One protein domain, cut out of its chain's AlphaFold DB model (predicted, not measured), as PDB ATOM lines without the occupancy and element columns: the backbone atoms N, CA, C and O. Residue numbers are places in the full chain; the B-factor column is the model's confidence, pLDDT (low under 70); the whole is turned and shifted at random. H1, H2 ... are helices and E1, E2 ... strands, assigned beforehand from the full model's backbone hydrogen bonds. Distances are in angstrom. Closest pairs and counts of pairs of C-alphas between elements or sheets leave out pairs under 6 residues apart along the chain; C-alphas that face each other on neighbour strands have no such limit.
ATOM      1  N   LYS A  46      10.383 -21.967 -35.034       66.69
ATOM      2  CA  LYS A  46       9.310 -22.114 -34.051       66.69
ATOM      3  C   LYS A  46       8.754 -23.540 -34.016       66.69
ATOM      4  O   LYS A  46       8.567 -24.052 -32.920       66.69
ATOM      5  N   ILE A  47       8.577 -24.200 -35.167       70.56
ATOM      6  CA  ILE A  47       8.048 -25.577 -35.228       70.56
ATOM      7  C   ILE A  47       9.018 -26.546 -34.544       70.56
ATOM      8  O   ILE A  47       8.608 -27.279 -33.649       70.56
ATOM      9  N   ASP A  48      10.315 -26.451 -34.844       67.88
ATOM     10  CA  ASP A  48      11.346 -27.278 -34.196       67.88
ATOM     11  C   ASP A  48      11.433 -27.031 -32.684       67.88
ATOM     12  O   ASP A  48      11.672 -27.953 -31.909       67.88
ATOM     13  N   ARG A  49      11.186 -25.790 -32.232       74.44
ATOM     14  CA  ARG A  49      11.108 -25.487 -30.794       74.44
ATOM     15  C   ARG A  49       9.915 -26.172 -30.140       74.44
ATOM     16  O   ARG A  49      10.044 -26.598 -29.000       74.44
ATOM     17  N   TYR A  50       8.779 -26.270 -30.827       78.56
ATOM     18  CA  TYR A  50       7.613 -26.982 -30.305       78.56
ATOM     19  C   TYR A  50       7.847 -28.489 -30.267       78.56
ATOM     20  O   TYR A  50       7.530 -29.105 -29.255       78.56
ATOM     21  N   VAL A  51       8.489 -29.058 -31.291       79.19
ATOM     22  CA  VAL A  51       8.907 -30.468 -31.282       79.19
ATOM     23  C   VAL A  51       9.847 -30.736 -30.103       79.19
ATOM     24  O   VAL A  51       9.572 -31.620 -29.301       79.19
ATOM     25  N   ALA A  52      10.877 -29.907 -29.909       77.38
ATOM     26  CA  ALA A  52      11.802 -30.047 -28.782       77.38
ATOM     27  C   ALA A  52      11.124 -29.858 -27.409       77.38
ATOM     28  O   ALA A  52      11.540 -30.448 -26.415       77.38
ATOM     29  N   GLN A  53      10.080 -29.028 -27.317       81.25
ATOM     30  CA  GLN A  53       9.289 -28.884 -26.091       81.25
ATOM     31  C   GLN A  53       8.431 -30.122 -25.803       81.25
ATOM     32  O   GLN A  53       8.327 -30.503 -24.642       81.25
ATOM     33  N   MET A  54       7.853 -30.747 -26.834       82.19
ATOM     34  CA  MET A  54       7.114 -32.011 -26.714       82.19
ATOM     35  C   MET A  54       8.046 -33.161 -26.302       82.19
ATOM     36  O   MET A  54       7.707 -33.928 -25.407       82.19
ATOM     37  N   GLU A  55       9.244 -33.235 -26.893       81.38
ATOM     38  CA  GLU A  55      10.281 -34.216 -26.538       81.38
ATOM     39  C   GLU A  55      10.694 -34.080 -25.066       81.38
ATOM     40  O   GLU A  55      10.593 -35.036 -24.303       81.38
ATOM     41  N   ARG A  56      11.031 -32.862 -24.624       82.06
ATOM     42  CA  ARG A  56      11.388 -32.593 -23.218       82.06
ATOM     43  C   ARG A  56      10.253 -32.859 -22.233       82.06
ATOM     44  O   ARG A  56      10.525 -33.105 -21.061       82.06
ATOM     45  N   PHE A  57       8.998 -32.722 -22.662       81.00
ATOM     46  CA  PHE A  57       7.843 -33.020 -21.817       81.00
ATOM     47  C   PHE A  57       7.740 -34.527 -21.569       81.00
ATOM     48  O   PHE A  57       7.665 -34.938 -20.417       81.00
ATOM     49  N   ILE A  58       7.850 -35.344 -22.620       76.56
ATOM     50  CA  ILE A  58       7.795 -36.809 -22.495       76.56
ATOM     51  C   ILE A  58       9.021 -37.369 -21.767       76.56
ATOM     52  O   ILE A  58       8.889 -38.311 -20.996       76.56
ATOM     53  N   GLU A  59      10.204 -36.781 -21.944       77.12
ATOM     54  CA  GLU A  59      11.393 -37.194 -21.183       77.12
ATOM     55  C   GLU A  59      11.241 -36.959 -19.673       77.12
ATOM     56  O   GLU A  59      11.759 -37.733 -18.871       77.12
ATOM     57  N   LYS A  60      10.537 -35.892 -19.272       77.31
ATOM     58  CA  LYS A  60      10.299 -35.569 -17.858       77.31
ATOM     59  C   LYS A  60       9.114 -36.327 -17.272       77.31
ATOM     60  O   LYS A  60       9.160 -36.718 -16.111       77.31
ATOM     61  N   GLU A  61       8.069 -36.520 -18.066       73.50
ATOM     62  CA  GLU A  61       6.833 -37.193 -17.681       73.50
ATOM     63  C   GLU A  61       6.443 -38.201 -18.777       73.50
ATOM     64  O   GLU A  61       5.610 -37.902 -19.634       73.50
ATOM     65  N   PRO A  62       7.021 -39.416 -18.767       60.62
ATOM     66  CA  PRO A  62       6.800 -40.408 -19.826       60.62
ATOM     67  C   PRO A  62       5.354 -40.918 -19.904       60.62
ATOM     68  O   PRO A  62       4.922 -41.369 -20.960       60.62
ATOM     69  N   ALA A  63       4.589 -40.794 -18.815       58.91
ATOM     70  CA  ALA A  63       3.149 -41.063 -18.764       58.91
ATOM     71  C   ALA A  63       2.285 -39.782 -18.824       58.91
ATOM     72  O   ALA A  63       1.093 -39.829 -18.516       58.91
ATOM     73  N   GLY A  64       2.881 -38.630 -19.148       63.97
ATOM     74  CA  GLY A  64       2.194 -37.343 -19.204       63.97
ATOM     75  C   GLY A  64       1.250 -37.235 -20.405       63.97
ATOM     76  O   GLY A  64       1.576 -37.665 -21.513       63.97
ATOM     77  N   ASP A  65       0.082 -36.612 -20.213       78.75
ATOM     78  CA  ASP A  65      -0.890 -36.400 -21.292       78.75
ATOM     79  C   ASP A  65      -0.392 -35.316 -22.263       78.75
ATOM     80  O   ASP A  65      -0.706 -34.127 -22.138       78.75
ATOM     81  N   LEU A  66       0.363 -35.740 -23.278       80.88
ATOM     82  CA  LEU A  66       0.880 -34.857 -24.321       80.88
ATOM     83  C   LEU A  66      -0.244 -34.096 -25.050       80.88
ATOM     84  O   LEU A  66      -0.041 -32.963 -25.484       80.88
ATOM     85  N   ILE A  67      -1.447 -34.673 -25.174       81.00
ATOM     86  CA  ILE A  67      -2.580 -34.002 -25.825       81.00
ATOM     87  C   ILE A  67      -3.035 -32.805 -24.982       81.00
ATOM     88  O   ILE A  67      -3.353 -31.759 -25.552       81.00
ATOM     89  N   SER A  68      -3.074 -32.933 -23.653       79.69
ATOM     90  CA  SER A  68      -3.353 -31.802 -22.753       79.69
ATOM     91  C   SER A  68      -2.270 -30.727 -22.850       79.69
ATOM     92  O   SER A  68      -2.598 -29.579 -23.128       79.69
ATOM     93  N   PHE A  69      -0.990 -31.110 -22.800       82.19
ATOM     94  CA  PHE A  69       0.133 -30.179 -22.927       82.19
ATOM     95  C   PHE A  69       0.069 -29.355 -24.223       82.19
ATOM     96  O   PHE A  69       0.239 -28.135 -24.206       82.19
ATOM     97  N   ILE A  70      -0.205 -30.002 -25.361       81.88
ATOM     98  CA  ILE A  70      -0.308 -29.311 -26.654       81.88
ATOM     99  C   ILE A  70      -1.560 -28.425 -26.708       81.88
ATOM    100  O   ILE A  70      -1.512 -27.331 -27.274       81.88
ATOM    101  N   SER A  71      -2.667 -28.874 -26.108       77.38
ATOM    102  CA  SER A  71      -3.907 -28.098 -26.009       77.38
ATOM    103  C   SER A  71      -3.721 -26.832 -25.167       77.38
ATOM    104  O   SER A  71      -4.160 -25.768 -25.585       77.38
ATOM    105  N   ASP A  72      -3.009 -26.908 -24.046       77.44
ATOM    106  CA  ASP A  72      -2.768 -25.765 -23.154       77.44
ATOM    107  C   ASP A  72      -1.819 -24.735 -23.784       77.44
ATOM    108  O   ASP A  72      -1.888 -23.531 -23.525       77.44
ATOM    109  N   LYS A  73      -0.936 -25.190 -24.679       73.00
ATOM    110  CA  LYS A  73      -0.104 -24.312 -25.510       73.00
ATOM    111  C   LYS A  73      -0.869 -23.704 -26.690       73.00
ATOM    112  O   LYS A  73      -0.324 -22.813 -27.334       73.00
ATOM    113  N   ALA A  74      -2.098 -24.137 -26.982       69.31
ATOM    114  CA  ALA A  74      -2.856 -23.689 -28.151       69.31
ATOM    115  C   ALA A  74      -3.486 -22.297 -28.005       69.31
ATOM    116  O   ALA A  74      -3.744 -21.652 -29.020       69.31
ATOM    117  N   ASP A  75      -3.728 -21.826 -26.780       58.03
ATOM    118  CA  ASP A  75      -4.412 -20.551 -26.537       58.03
ATOM    119  C   ASP A  75      -3.574 -19.304 -26.894       58.03
ATOM    120  O   ASP A  75      -4.126 -18.373 -27.483       58.03
ATOM    121  N   PRO A  76      -2.248 -19.263 -26.648       57.78
ATOM    122  CA  PRO A  76      -1.408 -18.151 -27.098       57.78
ATOM    123  C   PRO A  76      -0.758 -18.343 -28.488       57.78
ATOM    124  O   PRO A  76      -0.002 -17.470 -28.917       57.78
ATOM    125  N   ILE A  77      -0.966 -19.473 -29.185       63.59
ATOM    126  CA  ILE A  77      -0.142 -19.892 -30.344       63.59
ATOM    127  C   ILE A  77      -0.994 -20.273 -31.571       63.59
ATOM    128  O   ILE A  77      -2.150 -20.677 -31.478       63.59
ATOM    129  N   ASN A  78      -0.401 -20.167 -32.767       74.44
ATOM    130  CA  ASN A  78      -1.006 -20.611 -34.018       74.44
ATOM    131  C   ASN A  78      -1.239 -22.137 -34.029       74.44
ATOM    132  O   ASN A  78      -0.306 -22.935 -34.144       74.44
ATOM    133  N   LYS A  79      -2.511 -22.538 -33.970       81.00
ATOM    134  CA  LYS A  79      -2.961 -23.937 -33.906       81.00
ATOM    135  C   LYS A  79      -2.478 -24.785 -35.092       81.00
ATOM    136  O   LYS A  79      -2.198 -25.969 -34.914       81.00
ATOM    137  N   ARG A  80      -2.305 -24.184 -36.279       77.12
ATOM    138  CA  ARG A  80      -1.732 -24.873 -37.452       77.12
ATOM    139  C   ARG A  80      -0.272 -25.263 -37.228       77.12
ATOM    140  O   ARG A  80       0.102 -26.388 -37.530       77.12
ATOM    141  N   GLU A  81       0.540 -24.376 -36.658       78.44
ATOM    142  CA  GLU A  81       1.963 -24.646 -36.391       78.44
ATOM    143  C   GLU A  81       2.143 -25.753 -35.345       78.44
ATOM    144  O   GLU A  81       3.012 -26.610 -35.500       78.44
ATOM    145  N   LEU A  82       1.280 -25.788 -34.324       80.50
ATOM    146  CA  LEU A  82       1.248 -26.875 -33.341       80.50
ATOM    147  C   LEU A  82       0.848 -28.208 -33.976       80.50
ATOM    148  O   LEU A  82       1.439 -29.237 -33.651       80.50
ATOM    149  N   MET A  83      -0.099 -28.199 -34.916       84.81
ATOM    150  CA  MET A  83      -0.458 -29.400 -35.671       84.81
ATOM    151  C   MET A  83       0.705 -29.888 -36.546       84.81
ATOM    152  O   MET A  83       1.011 -31.077 -36.523       84.81
ATOM    153  N   TYR A  84       1.418 -28.997 -37.245       78.69
ATOM    154  CA  TYR A  84       2.628 -29.372 -37.992       78.69
ATOM    155  C   TYR A  84       3.719 -29.950 -37.080       78.69
ATOM    156  O   TYR A  84       4.276 -31.002 -37.390       78.69
ATOM    157  N   ALA A  85       3.989 -29.320 -35.932       79.56
ATOM    158  CA  ALA A  85       4.945 -29.834 -34.951       79.56
ATOM    159  C   ALA A  85       4.537 -31.223 -34.434       79.56
ATOM    160  O   ALA A  85       5.367 -32.121 -34.343       79.56
ATOM    161  N   THR A  86       3.245 -31.431 -34.186       84.50
ATOM    162  CA  THR A  86       2.699 -32.722 -33.747       84.50
ATOM    163  C   THR A  86       2.869 -33.803 -34.814       84.50
ATOM    164  O   THR A  86       3.241 -34.930 -34.494       84.50
ATOM    165  N   LEU A  87       2.615 -33.476 -36.084       79.62
ATOM    166  CA  LEU A  87       2.791 -34.409 -37.201       79.62
ATOM    167  C   LEU A  87       4.258 -34.835 -37.352       79.62
ATOM    168  O   LEU A  87       4.531 -36.003 -37.628       79.62
ATOM    169  N   ILE A  88       5.196 -33.906 -37.144       76.62
ATOM    170  CA  ILE A  88       6.638 -34.184 -37.166       76.62
ATOM    171  C   ILE A  88       7.041 -35.028 -35.950       76.62
ATOM    172  O   ILE A  88       7.707 -36.048 -36.111       76.62
ATOM    173  N   PHE A  89       6.592 -34.645 -34.753       80.56
ATOM    174  CA  PHE A  89       6.852 -35.372 -33.512       80.56
ATOM    175  C   PHE A  89       6.357 -36.821 -33.599       80.56
ATOM    176  O   PHE A  89       7.127 -37.752 -33.375       80.56
ATOM    177  N   GLY A  90       5.102 -37.027 -34.011       76.06
ATOM    178  CA  GLY A  90       4.516 -38.358 -34.146       76.06
ATOM    179  C   GLY A  90       5.202 -39.207 -35.220       76.06
ATOM    180  O   GLY A  90       5.399 -40.403 -35.038       76.06
ATOM    181  N   ARG A  91       5.651 -38.602 -36.326       72.25
ATOM    182  CA  ARG A  91       6.476 -39.300 -37.330       72.25
ATOM    183  C   ARG A  91       7.835 -39.750 -36.787       72.25
ATOM    184  O   ARG A  91       8.341 -40.760 -37.259       72.25
ATOM    185  N   LYS A  92       8.424 -39.007 -35.848       72.75
ATOM    186  CA  LYS A  92       9.746 -39.298 -35.272       72.75
ATOM    187  C   LYS A  92       9.680 -40.301 -34.114       72.75
ATOM    188  O   LYS A  92      10.548 -41.160 -34.026       72.75
ATOM    189  N   HIS A  93       8.662 -40.200 -33.257       70.56
ATOM    190  CA  HIS A  93       8.590 -40.929 -31.978       70.56
ATOM    191  C   HIS A  93       7.412 -41.903 -31.858       70.56
ATOM    192  O   HIS A  93       7.317 -42.638 -30.878       70.56
ATOM    193  N   GLY A  94       6.510 -41.934 -32.839       70.12
ATOM    194  CA  GLY A  94       5.252 -42.667 -32.730       70.12
ATOM    195  C   GLY A  94       4.207 -41.908 -31.905       70.12
ATOM    196  O   GLY A  94       4.362 -40.728 -31.588       70.12
ATOM    197  N   GLY A  95       3.071 -42.553 -31.629       74.06
ATOM    198  CA  GLY A  95       2.028 -41.929 -30.816       74.06
ATOM    199  C   GLY A  95       2.388 -41.955 -29.325       74.06
ATOM    200  O   GLY A  95       3.007 -42.922 -28.873       74.06
ATOM    201  N   PRO A  96       2.023 -40.909 -28.563       71.38
ATOM    202  CA  PRO A  96       2.397 -40.793 -27.156       71.38
ATOM    203  C   PRO A  96       1.723 -41.859 -26.286       71.38
ATOM    204  O   PRO A  96       0.641 -42.358 -26.613       71.38
ATOM    205  N   GLU A  97       2.358 -42.184 -25.162       66.69
ATOM    206  CA  GLU A  97       1.785 -43.053 -24.134       66.69
ATOM    207  C   GLU A  97       0.632 -42.350 -23.414       66.69
ATOM    208  O   GLU A  97       0.735 -41.202 -22.998       66.69
ATOM    209  N   ILE A  98      -0.495 -43.048 -23.310       63.44
ATOM    210  CA  ILE A  98      -1.690 -42.612 -22.576       63.44
ATOM    211  C   ILE A  98      -1.566 -43.033 -21.113       63.44
ATOM    212  O   ILE A  98      -2.023 -42.344 -20.204       63.44
ATOM    213  N   ARG A  99      -1.004 -44.229 -20.913       59.78
ATOM    214  CA  ARG A  99      -0.725 -44.904 -19.643       59.78
ATOM    215  C   ARG A  99       0.487 -45.816 -19.859       59.78
ATOM    216  O   ARG A  99       0.736 -46.177 -21.012       59.78
ATOM    217  N   PRO A 100       1.196 -46.237 -18.797       55.53
ATOM    218  CA  PRO A 100       2.321 -47.157 -18.935       55.53
ATOM    219  C   PRO A 100       1.937 -48.385 -19.774       55.53
ATOM    220  O   PRO A 100       0.996 -49.101 -19.434       55.53
ATOM    221  N   GLY A 101       2.618 -48.583 -20.905       56.72
ATOM    222  CA  GLY A 101       2.372 -49.705 -21.822       56.72
ATOM    223  C   GLY A 101       1.214 -49.536 -22.820       56.72
ATOM    224  O   GLY A 101       1.021 -50.412 -23.658       56.72
ATOM    225  N   VAL A 102       0.468 -48.423 -22.799       60.84
ATOM    226  CA  VAL A 102      -0.636 -48.144 -23.741       60.84
ATOM    227  C   VAL A 102      -0.335 -46.877 -24.539       60.84
ATOM    228  O   VAL A 102      -0.425 -45.767 -24.014       60.84
ATOM    229  N   ARG A 103      -0.013 -47.028 -25.830       66.88
ATOM    230  CA  ARG A 103       0.287 -45.918 -26.752       66.88
ATOM    231  C   ARG A 103      -0.912 -45.542 -27.608       66.88
ATOM    232  O   ARG A 103      -1.629 -46.403 -28.114       66.88
ATOM    233  N   HIS A 104      -1.100 -44.246 -27.839       68.69
ATOM    234  CA  HIS A 104      -1.968 -43.799 -28.917       68.69
ATOM    235  C   HIS A 104      -1.444 -44.328 -30.256       68.69
ATOM    236  O   HIS A 104      -0.255 -44.248 -30.553       68.69
ATOM    237  N   THR A 105      -2.344 -44.763 -31.139       77.81
ATOM    238  CA  THR A 105      -1.990 -44.841 -32.562       77.81
ATOM    239  C   THR A 105      -1.809 -43.423 -33.096       77.81
ATOM    240  O   THR A 105      -2.559 -42.523 -32.705       77.81
ATOM    241  N   LEU A 106      -0.882 -43.205 -34.033       76.94
ATOM    242  CA  LEU A 106      -0.674 -41.887 -34.651       76.94
ATOM    243  C   LEU A 106      -1.967 -41.298 -35.216       76.94
ATOM    244  O   LEU A 106      -2.256 -40.117 -35.051       76.94
ATOM    245  N   THR A 107      -2.799 -42.145 -35.814       75.69
ATOM    246  CA  THR A 107      -4.103 -41.746 -36.345       75.69
ATOM    247  C   THR A 107      -5.058 -41.284 -35.244       75.69
ATOM    248  O   THR A 107      -5.759 -40.289 -35.432       75.69
ATOM    249  N   SER A 108      -5.095 -41.976 -34.098       78.75
ATOM    250  CA  SER A 108      -5.901 -41.549 -32.946       78.75
ATOM    251  C   SER A 108      -5.366 -40.254 -32.338       78.75
ATOM    252  O   SER A 108      -6.146 -39.342 -32.087       78.75
ATOM    253  N   PHE A 109      -4.045 -40.128 -32.213       81.69
ATOM    254  CA  PHE A 109      -3.379 -38.949 -31.677       81.69
ATOM    255  C   PHE A 109      -3.665 -37.705 -32.526       81.69
ATOM    256  O   PHE A 109      -4.176 -36.710 -32.013       81.69
ATOM    257  N   TYR A 110      -3.459 -37.785 -33.845       82.75
ATOM    258  CA  TYR A 110      -3.738 -36.677 -34.761       82.75
ATOM    259  C   TYR A 110      -5.222 -36.319 -34.802       82.75
ATOM    260  O   TYR A 110      -5.564 -35.143 -34.881       82.75
ATOM    261  N   ARG A 111      -6.122 -37.307 -34.719       81.12
ATOM    262  CA  ARG A 111      -7.570 -37.062 -34.706       81.12
ATOM    263  C   ARG A 111      -8.016 -36.374 -33.415       81.12
ATOM    264  O   ARG A 111      -8.772 -35.404 -33.482       81.12
ATOM    265  N   SER A 112      -7.555 -36.859 -32.268       82.31
ATOM    266  CA  SER A 112      -7.864 -36.276 -30.960       82.31
ATOM    267  C   SER A 112      -7.333 -34.851 -30.865       82.31
ATOM    268  O   SER A 112      -8.070 -33.941 -30.484       82.31
ATOM    269  N   LEU A 113      -6.097 -34.625 -31.314       83.06
ATOM    270  CA  LEU A 113      -5.506 -33.296 -31.302       83.06
ATOM    271  C   LEU A 113      -6.160 -32.354 -32.321       83.06
ATOM    272  O   LEU A 113      -6.409 -31.200 -32.000       83.06
ATOM    273  N   ALA A 114      -6.517 -32.829 -33.518       84.19
ATOM    274  CA  ALA A 114      -7.243 -32.022 -34.503       84.19
ATOM    275  C   ALA A 114      -8.600 -31.555 -33.974       84.19
ATOM    276  O   ALA A 114      -9.006 -30.423 -34.227       84.19
ATOM    277  N   THR A 115      -9.264 -32.416 -33.202       83.50
ATOM    278  CA  THR A 115     -10.534 -32.094 -32.548       83.50
ATOM    279  C   THR A 115     -10.329 -31.034 -31.463       83.50
ATOM    280  O   THR A 115     -11.049 -30.040 -31.457       83.50
ATOM    281  N   LYS A 116      -9.307 -31.172 -30.602       83.12
ATOM    282  CA  LYS A 116      -8.993 -30.167 -29.566       83.12
ATOM    283  C   LYS A 116      -8.516 -28.827 -30.141       83.12
ATOM    284  O   LYS A 116      -8.896 -27.772 -29.645       83.12
ATOM    285  N   LEU A 117      -7.729 -28.849 -31.215       82.62
ATOM    286  CA  LEU A 117      -7.227 -27.650 -31.895       82.62
ATOM    287  C   LEU A 117      -8.247 -27.027 -32.865       82.62
ATOM    288  O   LEU A 117      -7.973 -25.971 -33.433       82.62
ATOM    289  N   ASN A 118      -9.420 -27.647 -33.033       85.94
ATOM    290  CA  ASN A 118     -10.482 -27.230 -33.951       85.94
ATOM    291  C   ASN A 118      -9.998 -27.061 -35.407       85.94
ATOM    292  O   ASN A 118     -10.291 -26.067 -36.071       85.94
ATOM    293  N   ILE A 119      -9.214 -28.029 -35.894       82.19
ATOM    294  CA  ILE A 119      -8.674 -28.045 -37.258       82.19
ATOM    295  C   ILE A 119      -9.480 -29.039 -38.106       82.19
ATOM    296  O   ILE A 119      -9.626 -30.203 -37.718       82.19
ATOM    297  N   PRO A 120      -9.991 -28.633 -39.283       84.38
ATOM    298  CA  PRO A 120     -10.789 -29.512 -40.123       84.38
ATOM    299  C   PRO A 120      -9.969 -30.695 -40.655       84.38
ATOM    300  O   PRO A 120      -8.815 -30.555 -41.065       84.38
ATOM    301  N   LYS A 121     -10.598 -31.876 -40.716       78.19
ATOM    302  CA  LYS A 121      -9.953 -33.138 -41.137       78.19
ATOM    303  C   LYS A 121      -9.282 -33.044 -42.512       78.19
ATOM    304  O   LYS A 121      -8.200 -33.590 -42.699       78.19
ATOM    305  N   SER A 122      -9.899 -32.331 -43.455       80.88
ATOM    306  CA  SER A 122      -9.356 -32.104 -44.802       80.88
ATOM    307  C   SER A 122      -8.038 -31.332 -44.792       80.88
ATOM    308  O   SER A 122      -7.205 -31.510 -45.673       80.88
ATOM    309  N   GLU A 123      -7.848 -30.460 -43.809       81.88
ATOM    310  CA  GLU A 123      -6.640 -29.656 -43.672       81.88
ATOM    311  C   GLU A 123      -5.526 -30.453 -42.995       81.88
ATOM    312  O   GLU A 123      -4.397 -30.434 -43.469       81.88
ATOM    313  N   VAL A 124      -5.855 -31.258 -41.980       81.44
ATOM    314  CA  VAL A 124      -4.913 -32.216 -41.371       81.44
ATOM    315  C   VAL A 124      -4.378 -33.208 -42.401       81.44
ATOM    316  O   VAL A 124      -3.186 -33.502 -42.403       81.44
ATOM    317  N   GLN A 125      -5.232 -33.682 -43.310       78.88
ATOM    318  CA  GLN A 125      -4.819 -34.590 -44.376       78.88
ATOM    319  C   GLN A 125      -3.826 -33.926 -45.345       78.88
ATOM    320  O   GLN A 125      -2.774 -34.498 -45.624       78.88
ATOM    321  N   LYS A 126      -4.096 -32.682 -45.765       80.56
ATOM    322  CA  LYS A 126      -3.160 -31.895 -46.587       80.56
ATOM    323  C   LYS A 126      -1.827 -31.650 -45.876       80.56
ATOM    324  O   LYS A 126      -0.777 -31.829 -46.482       80.56
ATOM    325  N   MET A 127      -1.859 -31.296 -44.588       80.19
ATOM    326  CA  MET A 127      -0.644 -31.104 -43.784       80.19
ATOM    327  C   MET A 127       0.160 -32.405 -43.658       80.19
ATOM    328  O   MET A 127       1.383 -32.389 -43.755       80.19
ATOM    329  N   LYS A 128      -0.513 -33.551 -43.495       78.38
ATOM    330  CA  LYS A 128       0.131 -34.870 -43.426       78.38
ATOM    331  C   LYS A 128       0.844 -35.224 -44.734       78.38
ATOM    332  O   LYS A 128       1.974 -35.704 -44.691       78.38
ATOM    333  N   GLU A 129       0.201 -34.987 -45.873       77.25
ATOM    334  CA  GLU A 129       0.781 -35.211 -47.205       77.25
ATOM    335  C   GLU A 129       1.969 -34.280 -47.469       77.25
ATOM    336  O   GLU A 129       3.003 -34.714 -47.977       77.25
ATOM    337  N   GLU A 130       1.857 -33.016 -47.064       76.44
ATOM    338  CA  GLU A 130       2.931 -32.037 -47.188       76.44
ATOM    339  C   GLU A 130       4.158 -32.416 -46.343       76.44
ATOM    340  O   GLU A 130       5.272 -32.473 -46.873       76.44
ATOM    341  N   VAL A 131       3.956 -32.760 -45.065       74.50
ATOM    342  CA  VAL A 131       5.026 -33.224 -44.166       74.50
ATOM    343  C   VAL A 131       5.655 -34.511 -44.698       74.50
ATOM    344  O   VAL A 131       6.877 -34.641 -44.704       74.50
ATOM    345  N   ALA A 132       4.851 -35.454 -45.199       70.44
ATOM    346  CA  ALA A 132       5.357 -36.696 -45.780       70.44
ATOM    347  C   ALA A 132       6.251 -36.439 -47.002       70.44
ATOM    348  O   ALA A 132       7.347 -36.995 -47.094       70.44
ATOM    349  N   LYS A 133       5.805 -35.563 -47.910       72.25
ATOM    350  CA  LYS A 133       6.554 -35.182 -49.110       72.25
ATOM    351  C   LYS A 133       7.874 -34.504 -48.748       72.25
ATOM    352  O   LYS A 133       8.910 -34.849 -49.308       72.25
ATOM    353  N   GLN A 134       7.861 -33.589 -47.787       66.12
ATOM    354  CA  GLN A 134       9.062 -32.872 -47.355       66.12
ATOM    355  C   GLN A 134      10.060 -33.776 -46.640       66.12
ATOM    356  O   GLN A 134      11.252 -33.711 -46.928       66.12
ATOM    357  N   LEU A 135       9.579 -34.669 -45.773       64.81
ATOM    358  CA  LEU A 135      10.439 -35.627 -45.088       64.81
ATOM    359  C   LEU A 135      11.102 -36.577 -46.092       64.81
ATOM    360  O   LEU A 135      12.297 -36.828 -45.995       64.81
TER     361      LEU A 135
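AT A GLANCE: This is residues 46 to 135 of the 577 residues of an uncharacterized protein of Toxoplasma gondii (strain ATCC 50861 / VEG) (UniProt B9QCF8). A compact cluster of helices is built round H3, which runs through the middle, with H1 crossing it on one side and H5 crossing it on the opposite side. H2 and H4 run side by side and nearly in line with H3, their directions opposite to its own, and a small turn of E1 with residues 102 to 103 lies at the edge. The printed part has 90 residues, with five named helices and one named strand in the order H1 H2 H3 E1 H4 H5, and its class is mostly helix. It is compact, with a radius of gyration of the C-alphas of 12.1 A, and its outline is rounded, spanning 32 by 27 by 23 A.

IN THESE COORDINATES: H1 is residues 47 to 60, 20.2 A from first to last C-alpha, and begins with C-alpha 47 at (8.048, -25.577, -35.228). H2 is residues 66 to 72. H3 is residues 79 to 93, 20.6 A long, from C-alpha 79 at (-2.961, -23.937, -33.906). E1 is residues 97 to 99. H4 is residues 106 to 116, 15.2 A long. H5 is residues 121 to 135, 20.9 A long, and ends with C-alpha 135 at (10.439, -35.627, -45.088).

HOW THE PARTS SIT: H3 and H4 are the hub, touching three helices each. H1 touches H3 at a steep tilt of 56 degrees, the same way; the closest C-alphas are those of Ile 47 and Ala 85, 5.3 A apart. H1 also touches H2, with residues 54 to 58 alone, the closest C-alphas being those of Met 54 and Leu 66 at 7.3 A. H2 and H3 are close but not clearly touching. H2 touches H4 at a shallow tilt of 18 degrees, the same way, with the C-alphas of Ile 67 and Leu 113 closest at 6.2 A. H3 touches H4 at a shallow tilt of 18 degrees, opposite ways, with the C-alphas of Gly 90 and Leu 106 closest at 6.3 A. H5 touches H3, whose residues 83 to 88 alone take part, at a steep tilt of 52 degrees; the C-alphas of Leu 87 and Lys 128 are closest at 6.8 A. H4 and H5 only just touch, and only at the corner by their link, with 3 pairs of C-alphas within 8 A; the closest are those of Ala 114 and Lys 121, 7.3 A apart. H1 and H5 are apart. E1 pairs with no named strand, but its residues 97 to 99 pair with residues 102 to 103, antiparallel. In H1, H2, H3, H4 and H5 every O i to N i+4 pair is within hydrogen-bond range.

THE WHOLE: The C-alphas of Lys 60 and Ser 122 are the two farthest apart, at 33.5 A. The printed part has no cut, and no link is long. The mean pLDDT of the printed part is 75.3, and 19 residues are under 70, among them residues 74 to 77 and 97 to 104.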